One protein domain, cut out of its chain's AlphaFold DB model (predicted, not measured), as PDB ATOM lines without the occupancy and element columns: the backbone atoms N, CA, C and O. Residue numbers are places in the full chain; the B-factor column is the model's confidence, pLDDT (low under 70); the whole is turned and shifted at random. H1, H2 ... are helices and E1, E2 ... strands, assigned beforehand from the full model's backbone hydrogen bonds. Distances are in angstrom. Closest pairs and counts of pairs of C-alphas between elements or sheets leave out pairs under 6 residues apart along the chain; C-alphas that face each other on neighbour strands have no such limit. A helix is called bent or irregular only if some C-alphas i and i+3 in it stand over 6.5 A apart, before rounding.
ATOM      1  N   ALA A 102       3.763  -4.928 141.808       93.62
ATOM      2  CA  ALA A 102       4.866  -3.962 141.756       93.62
ATOM      3  C   ALA A 102       6.248  -4.647 141.686       93.62
ATOM      4  O   ALA A 102       7.159  -4.121 141.046       93.62
ATOM      5  N   LEU A 103       6.398  -5.830 142.300       93.62
ATOM      6  CA  LEU A 103       7.626  -6.626 142.237       93.62
ATOM      7  C   LEU A 103       7.894  -7.145 140.825       93.62
ATOM      8  O   LEU A 103       9.030  -7.062 140.369       93.62
ATOM      9  N   ASP A 104       6.861  -7.575 140.103       93.25
ATOM     10  CA  ASP A 104       6.991  -8.028 138.715       93.25
ATOM     11  C   ASP A 104       7.403  -6.876 137.790       93.25
ATOM     12  O   ASP A 104       8.328  -7.013 136.989       93.25
ATOM     13  N   VAL A 105       6.781  -5.698 137.952       95.31
ATOM     14  CA  VAL A 105       7.166  -4.485 137.205       95.31
ATOM     15  C   VAL A 105       8.624  -4.114 137.486       95.31
ATOM     16  O   VAL A 105       9.364  -3.748 136.572       95.31
ATOM     17  N   PHE A 106       9.053  -4.214 138.744       97.06
ATOM     18  CA  PHE A 106      10.431  -3.932 139.137       97.06
ATOM     19  C   PHE A 106      11.417  -4.963 138.595       97.06
ATOM     20  O   PHE A 106      12.476  -4.589 138.093       97.06
ATOM     21  N   GLN A 107      11.057  -6.245 138.636       95.69
ATOM     22  CA  GLN A 107      11.868  -7.331 138.107       95.69
ATOM     23  C   GLN A 107      12.095  -7.171 136.598       95.69
ATOM     24  O   GLN A 107      13.233  -7.255 136.136       95.69
ATOM     25  N   LEU A 108      11.049  -6.828 135.837       96.12
ATOM     26  CA  LEU A 108      11.180  -6.473 134.418       96.12
ATOM     27  C   LEU A 108      12.130  -5.294 134.209       96.12
ATOM     28  O   LEU A 108      12.985  -5.331 133.322       96.12
ATOM     29  N   ALA A 109      12.019  -4.268 135.050       97.56
ATOM     30  CA  ALA A 109      12.863  -3.089 134.966       97.56
ATOM     31  C   ALA A 109      14.346  -3.418 135.202       97.56
ATOM     32  O   ALA A 109      15.192  -3.032 134.394       97.56
ATOM     33  N   ILE A 110      14.687  -4.178 136.247       97.62
ATOM     34  CA  ILE A 110      16.087  -4.540 136.522       97.62
ATOM     35  C   ILE A 110      16.639  -5.549 135.510       97.62
ATOM     36  O   ILE A 110      17.802  -5.432 135.119       97.62
ATOM     37  N   PHE A 111      15.815  -6.478 135.009       97.06
ATOM     38  CA  PHE A 111      16.199  -7.347 133.898       97.06
ATOM     39  C   PHE A 111      16.552  -6.522 132.677       97.06
ATOM     40  O   PHE A 111      17.615  -6.712 132.094       97.06
ATOM     41  N   ARG A 112      15.710  -5.554 132.319       95.50
ATOM     42  CA  ARG A 112      15.933  -4.745 131.131       95.50
ATOM     43  C   ARG A 112      17.151  -3.828 131.249       95.50
ATOM     44  O   ARG A 112      17.886  -3.660 130.280       95.50
ATOM     45  N   VAL A 113      17.354  -3.230 132.420       95.62
ATOM     46  CA  VAL A 113      18.394  -2.218 132.649       95.62
ATOM     47  C   VAL A 113      19.770  -2.840 132.899       95.62
ATOM     48  O   VAL A 113      20.768  -2.273 132.455       95.62
ATOM     49  N   PHE A 114      19.837  -3.978 133.597       96.25
ATOM     50  CA  PHE A 114      21.106  -4.552 134.063       96.25
ATOM     51  C   PHE A 114      21.373  -5.979 133.563       96.25
ATOM     52  O   PHE A 114      22.534  -6.331 133.363       96.25
ATOM     53  N   GLY A 115      20.334  -6.798 133.366       94.62
ATOM     54  CA  GLY A 115      20.488  -8.222 133.038       94.62
ATOM     55  C   GLY A 115      20.410  -8.578 131.552       94.62
ATOM     56  O   GLY A 115      20.903  -9.625 131.146       94.62
ATOM     57  N   PHE A 116      19.785  -7.738 130.728       94.25
ATOM     58  CA  PHE A 116      19.444  -8.094 129.354       94.25
ATOM     59  C   PHE A 116      20.694  -8.398 128.517       94.25
ATOM     60  O   PHE A 116      21.657  -7.630 128.520       94.25
ATOM     61  N   GLY A 117      20.660  -9.498 127.762       92.25
ATOM     62  CA  GLY A 117      21.794  -9.972 126.973       92.25
ATOM     63  C   GLY A 117      22.763 -10.896 127.706       92.25
ATOM     64  O   GLY A 117      23.750 -11.303 127.095       92.25
ATOM     65  N   ASP A 118      22.499 -11.238 128.971       93.00
ATOM     66  CA  ASP A 118      23.331 -12.146 129.761       93.00
ATOM     67  C   ASP A 118      22.474 -13.075 130.641       93.00
ATOM     68  O   ASP A 118      21.733 -12.639 131.525       93.00
ATOM     69  N   LYS A 119      22.585 -14.389 130.406       93.44
ATOM     70  CA  LYS A 119      21.820 -15.399 131.149       93.44
ATOM     71  C   LYS A 119      22.143 -15.386 132.643       93.44
ATOM     72  O   LYS A 119      21.229 -15.468 133.458       93.44
ATOM     73  N   ALA A 120      23.424 -15.283 133.003       94.19
ATOM     74  CA  ALA A 120      23.854 -15.322 134.396       94.19
ATOM     75  C   ALA A 120      23.358 -14.086 135.151       94.19
ATOM     76  O   ALA A 120      22.911 -14.209 136.293       94.19
ATOM     77  N   HIS A 121      23.356 -12.916 134.506       95.44
ATOM     78  CA  HIS A 121      22.801 -11.707 135.114       95.44
ATOM     79  C   HIS A 121      21.280 -11.802 135.311       95.44
ATOM     80  O   HIS A 121      20.794 -11.449 136.382       95.44
ATOM     81  N   LEU A 122      20.520 -12.312 134.331       95.88
ATOM     82  CA  LEU A 122      19.071 -12.528 134.492       95.88
ATOM     83  C   LEU A 122      18.764 -13.495 135.645       95.88
ATOM     84  O   LEU A 122      17.898 -13.217 136.475       95.88
ATOM     85  N   THR A 123      19.510 -14.597 135.754       95.50
ATOM     86  CA  THR A 123      19.371 -15.531 136.878       95.50
ATOM     87  C   THR A 123      19.700 -14.859 138.214       95.50
ATOM     88  O   THR A 123      18.924 -14.975 139.158       95.50
ATOM     89  N   ALA A 124      20.797 -14.102 138.295       95.94
ATOM     90  CA  ALA A 124      21.226 -13.430 139.524       95.94
ATOM     91  C   ALA A 124      20.277 -12.310 139.997       95.94
ATOM     92  O   ALA A 124      20.290 -11.959 141.175       95.94
ATOM     93  N   LEU A 125      19.465 -11.744 139.097       95.94
ATOM     94  CA  LEU A 125      18.475 -10.704 139.414       95.94
ATOM     95  C   LEU A 125      17.067 -11.245 139.656       95.94
ATOM     96  O   LEU A 125      16.155 -10.455 139.891       95.94
ATOM     97  N   THR A 126      16.861 -12.558 139.570       94.81
ATOM     98  CA  THR A 126      15.546 -13.151 139.822       94.81
ATOM     99  C   THR A 126      15.184 -12.985 141.296       94.81
ATOM    100  O   THR A 126      15.930 -13.415 142.179       94.81
ATOM    101  N   LEU A 127      14.051 -12.338 141.569       91.50
ATOM    102  CA  LEU A 127      13.601 -12.027 142.919       91.50
ATOM    103  C   LEU A 127      12.624 -13.103 143.421       91.50
ATOM    104  O   LEU A 127      11.801 -13.606 142.652       91.50
ATOM    105  N   PRO A 128      12.670 -13.453 144.716       85.44
ATOM    106  CA  PRO A 128      11.652 -14.300 145.327       85.44
ATOM    107  C   PRO A 128      10.308 -13.555 145.413       85.44
ATOM    108  O   PRO A 128      10.269 -12.379 145.765       85.44
ATOM    109  N   GLN A 129       9.196 -14.246 145.146       69.25
ATOM    110  CA  GLN A 129       7.859 -13.651 144.954       69.25
ATOM    111  C   GLN A 129       7.171 -13.070 146.215       69.25
ATOM    112  O   GLN A 129       5.979 -12.775 146.177       69.25
ATOM    113  N   SER A 130       7.859 -12.906 147.348       59.34
ATOM    114  CA  SER A 130       7.201 -12.667 148.648       59.34
ATOM    115  C   SER A 130       7.793 -11.552 149.518       59.34
ATOM    116  O   SER A 130       7.433 -11.445 150.688       59.34
ATOM    117  N   THR A 131       8.681 -10.697 149.003       66.06
ATOM    118  CA  THR A 131       9.278  -9.610 149.810       66.06
ATOM    119  C   THR A 131       9.637  -8.373 148.991       66.06
ATOM    120  O   THR A 131       9.893  -8.452 147.791       66.06
ATOM    121  N   SER A 132       9.689  -7.215 149.661       82.31
ATOM    122  CA  SER A 132      10.284  -5.999 149.097       82.31
ATOM    123  C   SER A 132      11.713  -6.275 148.610       82.31
ATOM    124  O   SER A 132      12.451  -7.008 149.276       82.31
ATOM    125  N   PRO A 133      12.140  -5.681 147.483       89.00
ATOM    126  CA  PRO A 133      13.468  -5.923 146.934       89.00
ATOM    127  C   PRO A 133      14.578  -5.506 147.911       89.00
ATOM    128  O   PRO A 133      14.586  -4.395 148.442       89.00
ATOM    129  N   ASN A 134      15.566  -6.383 148.115       92.81
ATOM    130  CA  ASN A 134      16.760  -6.057 148.892       92.81
ATOM    131  C   ASN A 134      17.746  -5.257 148.025       92.81
ATOM    132  O   ASN A 134      18.582  -5.827 147.320       92.81
ATOM    133  N   PHE A 135      17.656  -3.927 148.088       94.88
ATOM    134  CA  PHE A 135      18.501  -3.040 147.284       94.88
ATOM    135  C   PHE A 135      19.997  -3.187 147.559       94.88
ATOM    136  O   PHE A 135      20.779  -3.068 146.622       94.88
ATOM    137  N   ASN A 136      20.410  -3.478 148.796       94.56
ATOM    138  CA  ASN A 136      21.830  -3.641 149.125       94.56
ATOM    139  C   ASN A 136      22.411  -4.892 148.461       94.56
ATOM    140  O   ASN A 136      23.494  -4.836 147.874       94.56
ATOM    141  N   SER A 137      21.669  -6.001 148.509       95.00
ATOM    142  CA  SER A 137      22.040  -7.237 147.817       95.00
ATOM    143  C   SER A 137      22.098  -7.016 146.303       95.00
ATOM    144  O   SER A 137      23.127  -7.274 145.682       95.00
ATOM    145  N   LEU A 138      21.052  -6.422 145.717       96.62
ATOM    146  CA  LEU A 138      21.006  -6.126 144.282       96.62
ATOM    147  C   LEU A 138      22.136  -5.194 143.837       96.62
ATOM    148  O   LEU A 138      22.797  -5.469 142.839       96.62
ATOM    149  N   ALA A 139      22.401  -4.119 144.581       97.00
ATOM    150  CA  ALA A 139      23.481  -3.194 144.267       97.00
ATOM    151  C   ALA A 139      24.847  -3.883 144.334       97.00
ATOM    152  O   ALA A 139      25.667  -3.681 143.440       97.00
ATOM    153  N   THR A 140      25.082  -4.725 145.344       96.25
ATOM    154  CA  THR A 140      26.327  -5.499 145.477       96.25
ATOM    155  C   THR A 140      26.513  -6.433 144.284       96.25
ATOM    156  O   THR A 140      27.555  -6.400 143.634       96.25
ATOM    157  N   THR A 141      25.476  -7.195 143.933       96.94
ATOM    158  CA  THR A 141      25.485  -8.106 142.783       96.94
ATOM    159  C   THR A 141      25.743  -7.364 141.469       96.94
ATOM    160  O   THR A 141      26.652  -7.725 140.730       96.94
ATOM    161  N   ILE A 142      25.006  -6.285 141.193       96.94
ATOM    162  CA  ILE A 142      25.120  -5.529 139.936       96.94
ATOM    163  C   ILE A 142      26.485  -4.835 139.825       96.94
ATOM    164  O   ILE A 142      27.116  -4.846 138.768       96.94
ATOM    165  N   THR A 143      26.973  -4.222 140.906       95.50
ATOM    166  CA  THR A 143      28.257  -3.499 140.891       95.50
ATOM    167  C   THR A 143      29.474  -4.422 140.817       95.50
ATOM    168  O   THR A 143      30.559  -3.944 140.476       95.50
ATOM    169  N   ALA A 144      29.306  -5.730 141.035       95.06
ATOM    170  CA  ALA A 144      30.343  -6.725 140.777       95.06
ATOM    171  C   ALA A 144      30.593  -6.961 139.271       95.06
ATOM    172  O   ALA A 144      31.670  -7.421 138.901       95.06
ATOM    173  N   TRP A 145      29.652  -6.613 138.385       94.62
ATOM    174  CA  TRP A 145      29.771  -6.864 136.940       94.62
ATOM    175  C   TRP A 145      30.552  -5.785 136.194       94.62
ATOM    176  O   TRP A 145      30.586  -4.633 136.610       94.62
ATOM    177  N   GLY A 146      31.135  -6.106 135.039       86.56
ATOM    178  CA  GLY A 146      31.810  -5.118 134.183       86.56
ATOM    179  C   GLY A 146      33.103  -4.528 134.773       86.56
ATOM    180  O   GLY A 146      33.761  -5.141 135.608       86.56
ATOM    181  N   GLY A 147      33.496  -3.336 134.307       84.38
ATOM    182  CA  GLY A 147      34.767  -2.678 134.659       84.38
ATOM    183  C   GLY A 147      34.712  -1.851 135.956       84.38
ATOM    184  O   GLY A 147      33.683  -1.818 136.622       84.38
ATOM    185  N   PRO A 148      35.783  -1.132 136.337       86.00
ATOM    186  CA  PRO A 148      35.859  -0.441 137.634       86.00
ATOM    187  C   PRO A 148      34.790   0.648 137.830       86.00
ATOM    188  O   PRO A 148      34.306   0.833 138.942       86.00
ATOM    189  N   SER A 149      34.383   1.347 136.765       92.50
ATOM    190  CA  SER A 149      33.442   2.479 136.863       92.50
ATOM    191  C   SER A 149      32.093   2.231 136.191       92.50
ATOM    192  O   SER A 149      31.085   2.784 136.632       92.50
ATOM    193  N   ASN A 150      32.063   1.405 135.142       94.31
ATOM    194  CA  ASN A 150      30.894   1.227 134.285       94.31
ATOM    195  C   ASN A 150      30.610  -0.252 134.003       94.31
ATOM    196  O   ASN A 150      31.528  -1.068 133.877       94.31
ATOM    197  N   ILE A 151      29.328  -0.564 133.833       93.62
ATOM    198  CA  ILE A 151      28.827  -1.860 133.374       93.62
ATOM    199  C   ILE A 151      28.366  -1.669 131.930       93.62
ATOM    200  O   ILE A 151      27.466  -0.870 131.671       93.62
ATOM    201  N   ALA A 152      29.001  -2.355 130.982       89.88
ATOM    202  CA  ALA A 152      28.593  -2.312 129.582       89.88
ATOM    203  C   ALA A 152      27.457  -3.310 129.330       89.88
ATOM    204  O   ALA A 152      27.525  -4.439 129.810       89.88
ATOM    205  N   LEU A 153      26.461  -2.917 128.529       87.94
ATOM    206  CA  LEU A 153      25.431  -3.829 128.016       87.94
ATOM    207  C   LEU A 153      25.511  -3.885 126.481       87.94
ATOM    208  O   LEU A 153      24.851  -3.097 125.795       87.94
ATOM    209  N   PRO A 154      26.311  -4.810 125.907       82.25
ATOM    210  CA  PRO A 154      26.615  -4.838 124.471       82.25
ATOM    211  C   PRO A 154      25.400  -5.021 123.550       82.25
ATOM    212  O   PRO A 154      25.439  -4.635 122.377       82.25
ATOM    213  N   VAL A 155      24.310  -5.596 124.063       85.38
ATOM    214  CA  VAL A 155      23.025  -5.730 123.355       85.38
ATOM    215  C   VAL A 155      22.399  -4.379 122.998       85.38
ATOM    216  O   VAL A 155      21.704  -4.276 121.988       85.38
ATOM    217  N   TYR A 156      22.736  -3.321 123.741       85.44
ATOM    218  CA  TYR A 156      22.322  -1.938 123.488       85.44
ATOM    219  C   TYR A 156      23.425  -1.086 122.836       85.44
ATOM    220  O   TYR A 156      23.340   0.141 122.802       85.44
ATOM    221  N   GLY A 157      24.467  -1.713 122.279       82.25
ATOM    222  CA  GLY A 157      25.581  -1.008 121.648       82.25
ATOM    223  C   GLY A 157      26.498  -0.347 122.677       82.25
ATOM    224  O   GLY A 157      27.128  -1.041 123.465       82.25
ATOM    225  N   ASN A 158      26.586   0.985 122.656       82.94
ATOM    226  CA  ASN A 158      27.493   1.759 123.517       82.94
ATOM    227  C   ASN A 158      26.878   2.123 124.879       82.94
ATOM    228  O   ASN A 158      27.417   2.970 125.589       82.94
ATOM    229  N   PHE A 159      25.733   1.536 125.229       87.56
ATOM    230  CA  PHE A 159      25.085   1.796 126.505       87.56
ATOM    231  C   PHE A 159      25.947   1.317 127.676       87.56
ATOM    232  O   PHE A 159      26.487   0.206 127.659       87.56
ATOM    233  N   GLN A 160      26.037   2.154 128.706       90.75
ATOM    234  CA  GLN A 160      26.772   1.859 129.925       90.75
ATOM    235  C   GLN A 160      26.005   2.364 131.145       90.75
ATOM    236  O   GLN A 160      25.464   3.470 131.138       90.75
ATOM    237  N   VAL A 161      26.013   1.564 132.207       94.38
ATOM    238  CA  VAL A 161      25.523   1.946 133.531       94.38
ATOM    239  C   VAL A 161      26.698   2.415 134.375       94.38
ATOM    240  O   VAL A 161      27.682   1.691 134.523       94.38
ATOM    241  N   VAL A 162      26.570   3.590 134.989       95.56
ATOM    242  CA  VAL A 162      27.552   4.094 135.957       95.56
ATOM    243  C   VAL A 162      27.369   3.378 137.298       95.56
ATOM    244  O   VAL A 162      26.336   3.545 137.950       95.56
ATOM    245  N   LYS A 163      28.378   2.621 137.754       96.00
ATOM    246  CA  LYS A 163      28.287   1.779 138.967       96.00
ATOM    247  C   LYS A 163      27.885   2.555 140.216       96.00
ATOM    248  O   LYS A 163      27.018   2.118 140.965       96.00
ATOM    249  N   SER A 164      28.454   3.746 140.405       96.69
ATOM    250  CA  SER A 164      28.156   4.603 141.561       96.69
ATOM    251  C   SER A 164      26.707   5.101 141.609       96.69
ATOM    252  O   SER A 164      26.279   5.636 142.629       96.69
ATOM    253  N   LYS A 165      25.940   4.941 140.525       97.75
ATOM    254  CA  LYS A 165      24.527   5.327 140.444       97.75
ATOM    255  C   LYS A 165      23.562   4.155 140.608       97.75
ATOM    256  O   LYS A 165      22.368   4.406 140.735       97.75
ATOM    257  N   VAL A 166      24.051   2.912 140.656       97.81
ATOM    258  CA  VAL A 166      23.210   1.707 140.765       97.81
ATOM    259  C   VAL A 166      22.244   1.766 141.957       97.81
ATOM    260  O   VAL A 166      21.057   1.547 141.721       97.81
ATOM    261  N   PRO A 167      22.656   2.134 143.191       97.81
ATOM    262  CA  PRO A 167      21.714   2.227 144.312       97.81
ATOM    263  C   PRO A 167      20.557   3.196 144.036       97.81
ATOM    264  O   PRO A 167      19.395   2.837 144.193       97.81
ATOM    265  N   THR A 168      20.862   4.397 143.534       98.19
ATOM    266  CA  THR A 168      19.846   5.397 143.171       98.19
ATOM    267  C   THR A 168      18.936   4.908 142.046       98.19
ATOM    268  O   THR A 168      17.732   5.140 142.089       98.19
ATOM    269  N   MET A 169      19.490   4.224 141.039       98.31
ATOM    270  CA  MET A 169      18.695   3.650 139.954       98.31
ATOM    271  C   MET A 169      17.704   2.610 140.481       98.31
ATOM    272  O   MET A 169      16.539   2.672 140.113       98.31
ATOM    273  N   LEU A 170      18.132   1.702 141.366       98.38
ATOM    274  CA  LEU A 170      17.253   0.692 141.969       98.38
ATOM    275  C   LEU A 170      16.100   1.334 142.749       98.38
ATOM    276  O   LEU A 170      14.954   0.940 142.559       98.38
ATOM    277  N   THR A 171      16.378   2.361 143.559       98.00
ATOM    278  CA  THR A 171      15.335   3.091 144.295       98.00
ATOM    279  C   THR A 171      14.319   3.733 143.352       98.00
ATOM    280  O   THR A 171      13.120   3.510 143.501       98.00
ATOM    281  N   LEU A 172      14.776   4.476 142.339       98.31
ATOM    282  CA  LEU A 172      13.870   5.170 141.418       98.31
ATOM    283  C   LEU A 172      13.080   4.206 140.524       98.31
ATOM    284  O   LEU A 172      11.917   4.472 140.222       98.31
ATOM    285  N   LEU A 173      13.691   3.088 140.112       98.12
ATOM    286  CA  LEU A 173      12.995   2.025 139.384       98.12
ATOM    287  C   LEU A 173      11.909   1.400 140.264       98.12
ATOM    288  O   LEU A 173      10.801   1.213 139.784       98.12
ATOM    289  N   TRP A 174      12.182   1.146 141.548       97.69
ATOM    290  CA  TRP A 174      11.181   0.614 142.475       97.69
ATOM    291  C   TRP A 174      10.014   1.576 142.694       97.69
ATOM    292  O   TRP A 174       8.860   1.179 142.565       97.69
ATOM    293  N   GLU A 175      10.296   2.852 142.956       97.44
ATOM    294  CA  GLU A 175       9.249   3.868 143.098       97.44
ATOM    295  C   GLU A 175       8.384   3.984 141.839       97.44
ATOM    296  O   GLU A 175       7.169   4.154 141.924       97.44
ATOM    297  N   PHE A 176       9.010   3.923 140.661       98.06
ATOM    298  CA  PHE A 176       8.296   3.885 139.392       98.06
ATOM    299  C   PHE A 176       7.413   2.637 139.288       98.06
ATOM    300  O   PHE A 176       6.243   2.755 138.942       98.06
ATOM    301  N   SER A 177       7.939   1.462 139.633       97.12
ATOM    302  CA  SER A 177       7.198   0.201 139.604       97.12
ATOM    303  C   SER A 177       5.993   0.201 140.543       97.12
ATOM    304  O   SER A 177       4.925  -0.265 140.157       97.12
ATOM    305  N   GLN A 178       6.133   0.770 141.744       96.56
ATOM    306  CA  GLN A 178       5.023   0.943 142.682       96.56
ATOM    307  C   GLN A 178       3.961   1.899 142.129       96.56
ATOM    308  O   GLN A 178       2.778   1.566 142.147       96.56
ATOM    309  N   ALA A 179       4.373   3.058 141.603       96.44
ATOM    310  CA  ALA A 179       3.450   4.024 141.013       96.44
ATOM    311  C   ALA A 179       2.693   3.429 139.813       96.44
ATOM    312  O   ALA A 179       1.469   3.486 139.772       96.44
ATOM    313  N   LEU A 180       3.407   2.771 138.893       96.31
ATOM    314  CA  LEU A 180       2.815   2.145 137.713       96.31
ATOM    315  C   LEU A 180       1.844   1.017 138.083       96.31
ATOM    316  O   LEU A 180       0.774   0.908 137.491       96.31
ATOM    317  N   HIS A 181       2.193   0.185 139.068       94.00
ATOM    318  CA  HIS A 181       1.304  -0.871 139.548       94.00
ATOM    319  C   HIS A 181       0.023  -0.311 140.185       94.00
ATOM    320  O   HIS A 181      -1.063  -0.848 139.951       94.00
ATOM    321  N   ASN A 182       0.133   0.778 140.952       93.62
ATOM    322  CA  ASN A 182      -1.027   1.459 141.526       93.62
ATOM    323  C   ASN A 182      -1.927   2.023 140.422       93.62
ATOM    324  O   ASN A 182      -3.119   1.722 140.412       93.62
ATOM    325  N   ASP A 183      -1.355   2.746 139.455       92.81
ATOM    326  CA  ASP A 183      -2.093   3.299 138.315       92.81
ATOM    327  C   ASP A 183      -2.808   2.195 137.526       92.81
ATOM    328  O   ASP A 183      -4.003   2.298 137.249       92.81
ATOM    329  N   TYR A 184      -2.106   1.098 137.228       90.12
ATOM    330  CA  TYR A 184      -2.658  -0.081 136.559       90.12
ATOM    331  C   TYR A 184      -3.831  -0.701 137.331       90.12
ATOM    332  O   TYR A 184      -4.864  -1.043 136.749       90.12
ATOM    333  N   THR A 185      -3.701  -0.821 138.651       88.75
ATOM    334  CA  THR A 185      -4.742  -1.397 139.512       88.75
ATOM    335  C   THR A 185      -5.965  -0.484 139.593       88.75
ATOM    336  O   THR A 185      -7.090  -0.947 139.410       88.75
ATOM    337  N   THR A 186      -5.770   0.825 139.777       87.25
ATOM    338  CA  THR A 186      -6.854   1.820 139.728       87.25
ATOM    339  C   THR A 186      -7.567   1.796 138.376       87.25
ATOM    340  O   THR A 186      -8.794   1.885 138.292       87.25
ATOM    341  N   GLN A 187      -6.830   1.612 137.292       83.88
ATOM    342  CA  GLN A 187      -7.393   1.577 135.952       83.88
ATOM    343  C   GLN A 187      -8.211   0.330 135.646       83.88
ATOM    344  O   GLN A 187      -9.283   0.440 135.051       83.88
ATOM    345  N   LYS A 188      -7.814  -0.833 136.170       80.88
ATOM    346  CA  LYS A 188      -8.678  -2.022 136.160       80.88
ATOM    347  C   LYS A 188     -10.036  -1.775 136.814       80.88
ATOM    348  O   LYS A 188     -11.023  -2.353 136.373       80.88
ATOM    349  N   THR A 189     -10.097  -0.921 137.838       79.94
ATOM    350  CA  THR A 189     -11.364  -0.590 138.514       79.94
ATOM    351  C   THR A 189     -12.195   0.465 137.781       79.94
ATOM    352  O   THR A 189     -13.417   0.436 137.870       79.94
ATOM    353  N   THR A 190     -11.560   1.379 137.040       83.12
ATOM    354  CA  THR A 190     -12.235   2.509 136.369       83.12
ATOM    355  C   THR A 190     -12.506   2.282 134.880       83.12
ATOM    356  O   THR A 190     -13.291   3.015 134.286       83.12
ATOM    357  N   GLY A 191     -11.878   1.277 134.261       78.06
ATOM    358  CA  GLY A 191     -12.064   0.916 132.851       78.06
ATOM    359  C   GLY A 191     -11.273   1.763 131.844       78.06
ATOM    360  O   GLY A 191     -11.330   1.485 130.648       78.06
ATOM    361  N   ALA A 192     -10.517   2.771 132.287       82.12
ATOM    362  CA  ALA A 192      -9.600   3.525 131.431       82.12
ATOM    363  C   ALA A 192      -8.258   2.787 131.336       82.12
ATOM    364  O   ALA A 192      -7.725   2.433 132.373       82.12
ATOM    365  N   ALA A 193      -7.709   2.551 130.140       86.50
ATOM    366  CA  ALA A 193      -6.440   1.829 129.961       86.50
ATOM    367  C   ALA A 193      -5.216   2.764 129.882       86.50
ATOM    368  O   ALA A 193      -5.296   3.855 129.308       86.50
ATOM    369  N   LEU A 194      -4.064   2.314 130.401       93.62
ATOM    370  CA  LEU A 194      -2.830   3.101 130.436       93.62
ATOM    371  C   LEU A 194      -2.283   3.166 129.018       93.62
ATOM    372  O   LEU A 194      -2.132   2.132 128.371       93.62
ATOM    373  N   THR A 195      -1.955   4.352 128.519       95.00
ATOM    374  CA  THR A 195      -1.354   4.476 127.188       95.00
ATOM    375  C   THR A 195       0.155   4.273 127.260       95.00
ATOM    376  O   THR A 195       0.790   4.538 128.282       95.00
ATOM    377  N   PHE A 196       0.761   3.833 126.157       94.94
ATOM    378  CA  PHE A 196       2.217   3.739 126.059       94.94
ATOM    379  C   PHE A 196       2.897   5.075 126.394       94.94
ATOM    380  O   PHE A 196       3.822   5.125 127.206       94.94
ATOM    381  N   ALA A 197       2.403   6.170 125.805       93.44
ATOM    382  CA  ALA A 197       2.956   7.508 125.978       93.44
ATOM    383  C   ALA A 197       2.920   7.987 127.436       93.44
ATOM    384  O   ALA A 197       3.888   8.596 127.897       93.44
ATOM    385  N   SER A 198       1.844   7.704 128.185       94.62
ATOM    386  CA  SER A 198       1.744   8.123 129.589       94.62
ATOM    387  C   SER A 198       2.745   7.379 130.472       94.62
ATOM    388  O   SER A 198       3.435   8.005 131.279       94.62
ATOM    389  N   VAL A 199       2.895   6.065 130.275       96.44
ATOM    390  CA  VAL A 199       3.869   5.247 131.012       96.44
ATOM    391  C   VAL A 199       5.301   5.638 130.644       96.44
ATOM    392  O   VAL A 199       6.140   5.810 131.529       96.44
ATOM    393  N   TYR A 200       5.574   5.859 129.356       94.31
ATOM    394  CA  TYR A 200       6.871   6.334 128.870       94.31
ATOM    395  C   TYR A 200       7.252   7.688 129.465       94.31
ATOM    396  O   TYR A 200       8.371   7.864 129.953       94.31
ATOM    397  N   LYS A 201       6.307   8.632 129.493       93.19
ATOM    398  CA  LYS A 201       6.497   9.939 130.119       93.19
ATOM    399  C   LYS A 201       6.762   9.815 131.621       93.19
ATOM    400  O   LYS A 201       7.714  10.419 132.104       93.19
ATOM    401  N   SER A 202       5.977   9.007 132.334       94.94
ATOM    402  CA  SER A 202       6.158   8.766 133.774       94.94
ATOM    403  C   SER A 202       7.556   8.216 134.091       94.94
ATOM    404  O   SER A 202       8.241   8.722 134.983       94.94
ATOM    405  N   LEU A 203       8.042   7.254 133.295       95.88
ATOM    406  CA  LEU A 203       9.399   6.719 133.431       95.88
ATOM    407  C   LEU A 203      10.473   7.781 133.148       95.88
ATOM    408  O   LEU A 203      11.457   7.883 133.882       95.88
ATOM    409  N   ALA A 204      10.300   8.585 132.097       91.69
ATOM    410  CA  ALA A 204      11.244   9.646 131.749       91.69
ATOM    411  C   ALA A 204      11.315  10.740 132.834       91.69
ATOM    412  O   ALA A 204      12.406  11.214 133.170       91.69
ATOM    413  N   ASP A 205      10.172  11.103 133.421       93.12
ATOM    414  CA  ASP A 205      10.061  12.134 134.456       93.12
ATOM    415  C   ASP A 205      10.733  11.711 135.779       93.12
ATOM    416  O   ASP A 205      11.167  12.572 136.548       93.12
ATOM    417  N   LYS A 206      10.949  10.404 136.006       95.19
ATOM    418  CA  LYS A 206      11.742   9.884 137.139       95.19
ATOM    419  C   LYS A 206      13.234  10.205 137.058       95.19
ATOM    420  O   LYS A 206      13.921  10.099 138.070       95.19
ATOM    421  N   ARG A 207      13.750  10.599 135.883       93.75
ATOM    422  CA  ARG A 207      15.162  10.986 135.668       93.75
ATOM    423  C   ARG A 207      16.159   9.958 136.217       93.75
ATOM    424  O   ARG A 207      17.156  10.307 136.850       93.75
ATOM    425  N   ILE A 208      15.877   8.682 135.969       96.25
ATOM    426  CA  ILE A 208      16.702   7.569 136.440       96.25
ATOM    427  C   ILE A 208      18.106   7.692 135.823       96.25
ATOM    428  O   ILE A 208      18.221   7.817 134.598       96.25
ATOM    429  N   PRO A 209      19.191   7.677 136.624       95.12
ATOM    430  CA  PRO A 209      20.546   7.783 136.094       95.12
ATOM    431  C   PRO A 209      20.819   6.751 134.995       95.12
ATOM    432  O   PRO A 209      20.322   5.634 135.044       95.12
ATOM    433  N   SER A 210      21.624   7.117 134.001       91.06
ATOM    434  CA  SER A 210      21.911   6.292 132.813       91.06
ATOM    435  C   SER A 210      20.704   5.990 131.909       91.06
ATOM    436  O   SER A 210      20.913   5.441 130.838       91.06
ATOM    437  N   LEU A 211      19.468   6.378 132.256       92.25
ATOM    438  CA  LEU A 211      18.270   6.199 131.424       92.25
ATOM    439  C   LEU A 211      17.760   7.562 130.920       92.25
ATOM    440  O   LEU A 211      16.820   8.124 131.485       92.25
ATOM    441  N   PRO A 212      18.385   8.146 129.881       87.44
ATOM    442  CA  PRO A 212      17.955   9.438 129.363       87.44
ATOM    443  C   PRO A 212      16.552   9.354 128.752       87.44
ATOM    444  O   PRO A 212      16.192   8.352 128.131       87.44
ATOM    445  N   SER A 213      15.791  10.446 128.862       82.81
ATOM    446  CA  SER A 213      14.548  10.617 128.099       82.81
ATOM    447  C   SER A 213      14.837  10.494 126.598       82.81
ATOM    448  O   SER A 213      15.831  11.038 126.112       82.81
ATOM    449  N   GLY A 214      14.016   9.736 125.868       78.19
ATOM    450  CA  GLY A 214      14.279   9.393 124.465       78.19
ATOM    451  C   GLY A 214      15.242   8.214 124.266       78.19
ATOM    452  O   GLY A 214      15.482   7.809 123.132       78.19
ATOM    453  N   GLY A 215      15.815   7.650 125.335       83.50
ATOM    454  CA  GLY A 215      16.749   6.527 125.252       83.50
ATOM    455  C   GLY A 215      16.089   5.206 124.841       83.50
ATOM    456  O   GLY A 215      14.897   4.990 125.067       83.50
ATOM    457  N   ILE A 216      16.899   4.287 124.297       85.62
ATOM    458  CA  ILE A 216      16.431   2.960 123.864       85.62
ATOM    459  C   ILE A 216      15.878   2.134 125.028       85.62
ATOM    460  O   ILE A 216      14.836   1.513 124.873       85.62
ATOM    461  N   ILE A 217      16.528   2.155 126.199       91.31
ATOM    462  CA  ILE A 217      16.106   1.342 127.348       91.31
ATOM    463  C   ILE A 217      14.714   1.733 127.850       91.31
ATOM    464  O   ILE A 217      13.881   0.835 127.945       91.31
ATOM    465  N   PRO A 218      14.402   3.021 128.108       93.06
ATOM    466  CA  PRO A 218      13.032   3.425 128.406       93.06
ATOM    467  C   PRO A 218      12.014   2.938 127.369       93.06
ATOM    468  O   PRO A 218      10.955   2.445 127.743       93.06
ATOM    469  N   TRP A 219      12.341   3.007 126.073       91.75
ATOM    470  CA  TRP A 219      11.432   2.568 125.009       91.75
ATOM    471  C   TRP A 219      11.160   1.061 125.074       91.75
ATOM    472  O   TRP A 219      10.004   0.626 125.111       91.75
ATOM    473  N   VAL A 220      12.221   0.250 125.147       92.38
ATOM    474  CA  VAL A 220      12.077  -1.211 125.175       92.38
ATOM    475  C   VAL A 220      11.518  -1.734 126.498       92.38
ATOM    476  O   VAL A 220      10.855  -2.768 126.472       92.38
ATOM    477  N   LEU A 221      11.737  -1.028 127.614       95.56
ATOM    478  CA  LEU A 221      11.156  -1.355 128.917       95.56
ATOM    479  C   LEU A 221       9.645  -1.117 128.918       95.56
ATOM    480  O   LEU A 221       8.888  -1.992 129.318       95.56
ATOM    481  N   VAL A 222       9.175   0.024 128.412       95.88
ATOM    482  CA  VAL A 222       7.723   0.248 128.305       95.88
ATOM    483  C   VAL A 222       7.097  -0.711 127.299       95.88
ATOM    484  O   VAL A 222       5.986  -1.184 127.511       95.88
ATOM    485  N   SER A 223       7.840  -1.103 126.264       94.38
ATOM    486  CA  SER A 223       7.411  -2.189 125.381       94.38
ATOM    487  C   SER A 223       7.311  -3.541 126.092       94.38
ATOM    488  O   SER A 223       6.464  -4.328 125.698       94.38
ATOM    489  N   ASP A 224       8.106  -3.827 127.135       94.81
ATOM    490  CA  ASP A 224       7.871  -5.016 127.971       94.81
ATOM    491  C   ASP A 224       6.527  -4.908 128.666       94.81
ATOM    492  O   ASP A 224       5.741  -5.840 128.608       94.81
ATOM    493  N   PHE A 225       6.231  -3.761 129.269       95.06
ATOM    494  CA  PHE A 225       4.975  -3.555 129.986       95.06
ATOM    495  C   PHE A 225       3.735  -3.743 129.105       95.06
ATOM    496  O   PHE A 225       2.711  -4.216 129.598       95.06
ATOM    497  N   VAL A 226       3.841  -3.459 127.803       93.75
ATOM    498  CA  VAL A 226       2.808  -3.801 126.814       93.75
ATOM    499  C   VAL A 226       2.584  -5.311 126.730       93.75
ATOM    500  O   VAL A 226       1.437  -5.749 126.717       93.75
ATOM    501  N   GLU A 227       3.651  -6.116 126.709       91.75
ATOM    502  CA  GLU A 227       3.535  -7.580 126.637       91.75
ATOM    503  C   GLU A 227       2.837  -8.161 127.865       91.75
ATOM    504  O   GLU A 227       2.069  -9.107 127.741       91.75
ATOM    505  N   TYR A 228       3.057  -7.563 129.038       91.81
ATOM    506  CA  TYR A 228       2.399  -7.951 130.291       91.81
ATOM    507  C   TYR A 228       1.021  -7.296 130.478       91.81
ATOM    508  O   TYR A 228       0.424  -7.399 131.548       91.81
ATOM    509  N   GLY A 229       0.504  -6.594 129.462       90.44
ATOM    510  CA  GLY A 229      -0.815  -5.965 129.505       90.44
ATOM    511  C   GLY A 229      -0.951  -4.858 130.556       90.44
ATOM    512  O   GLY A 229      -2.065  -4.575 130.994       90.44
ATOM    513  N   ILE A 230       0.157  -4.244 130.982       92.69
ATOM    514  CA  ILE A 230       0.168  -3.128 131.942       92.69
ATOM    515  C   ILE A 230      -0.288  -1.837 131.253       92.69
ATOM    516  O   ILE A 230      -0.965  -1.010 131.860       92.69
TER     517      ILE A 230
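AT A GLANCE: This is residues 102 to 230 of the 339 residues of an uncharacterized protein of Hyaloscypha bicolor E (UniProt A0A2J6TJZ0). What does the model look like? Four helices, H1, H4, H5 and H6, form a bundle with crossed helices, up and down, each running against the one before it, and long H4 runs along the longest axis. Toward one end lie H2, packed on residues 111 to 115 of H1, H3, packed on residues 163 to 171 of H4, and the small hairpin E1 and E2. What is it made of? The printed part has 129 residues, with six named helices and two named strands in the order H1 H2 H3 E1 E2 H4 H5 H6; it is mostly helix, and its sheet, E1 - E2, is antiparallel. It is compact, with a radius of gyration of the C-alphas of 14.4 A and spans of 48 by 33 by 24 A.

HOW THE PARTS SIT: What does H1, residues 102 to 115, touch? It touches H2, residues 119 to 124, closest at the C-alphas of Gly 115 and His 121, 4.7 A. It touches residues 170 to 181 of H4, residues 163 to 190, closest at the C-alphas of Ala 102 and Gln 178, 5.0 A, opposite ways at 38 degrees, only just a steep tilt. It touches H6, residues 216 to 227, closest at the C-alphas of Arg 112 and Leu 221, 6.3 A, at a steep tilt of 40 degrees, opposite ways. What stands near residue 163? H3, residues 135 to 143, touches H4, closest at the C-alphas of Thr 143 and Lys 163, 5.6 A. E1, residues 150 to 152, and E2, residues 160 to 162, are an antiparallel hairpin, with N 151 and O 161 within hydrogen-bond range at 2.9 A. Where is H5, residues 196 to 205? It only just touches H4, with 3 pairs of C-alphas within 8 A, the closest Phe 176 and Leu 203 at 6.7 A, and touches H6, closest at the C-alphas of Tyr 200 and Val 222, 6.2 A. Are the helix backbones whole? Every O i to N i+4 pair is within hydrogen-bond range in H1, H2, H3, H5 and H6, and 22 of 24 in H4.

IN THESE COORDINATES: Where does H1 begin? C-alpha 102 is at (4.866, -3.962, 141.756), and H1 is 18.4 A long. How long is H4? It measures 40.6 A, ending with C-alpha 190 at (-12.235, 2.509, 136.369); it is irregular, with C-alphas 164 and 167 7.4 A apart, and has a kink of 26 degrees near residue 170.

THE WHOLE: How large is it? The C-alphas of Pro 148 and Thr 190, the two farthest apart, are 48.2 A apart. Is anything missing or uncertain? The printed part has no cut and no long link; pLDDT is under 70 at residues 129 to 131.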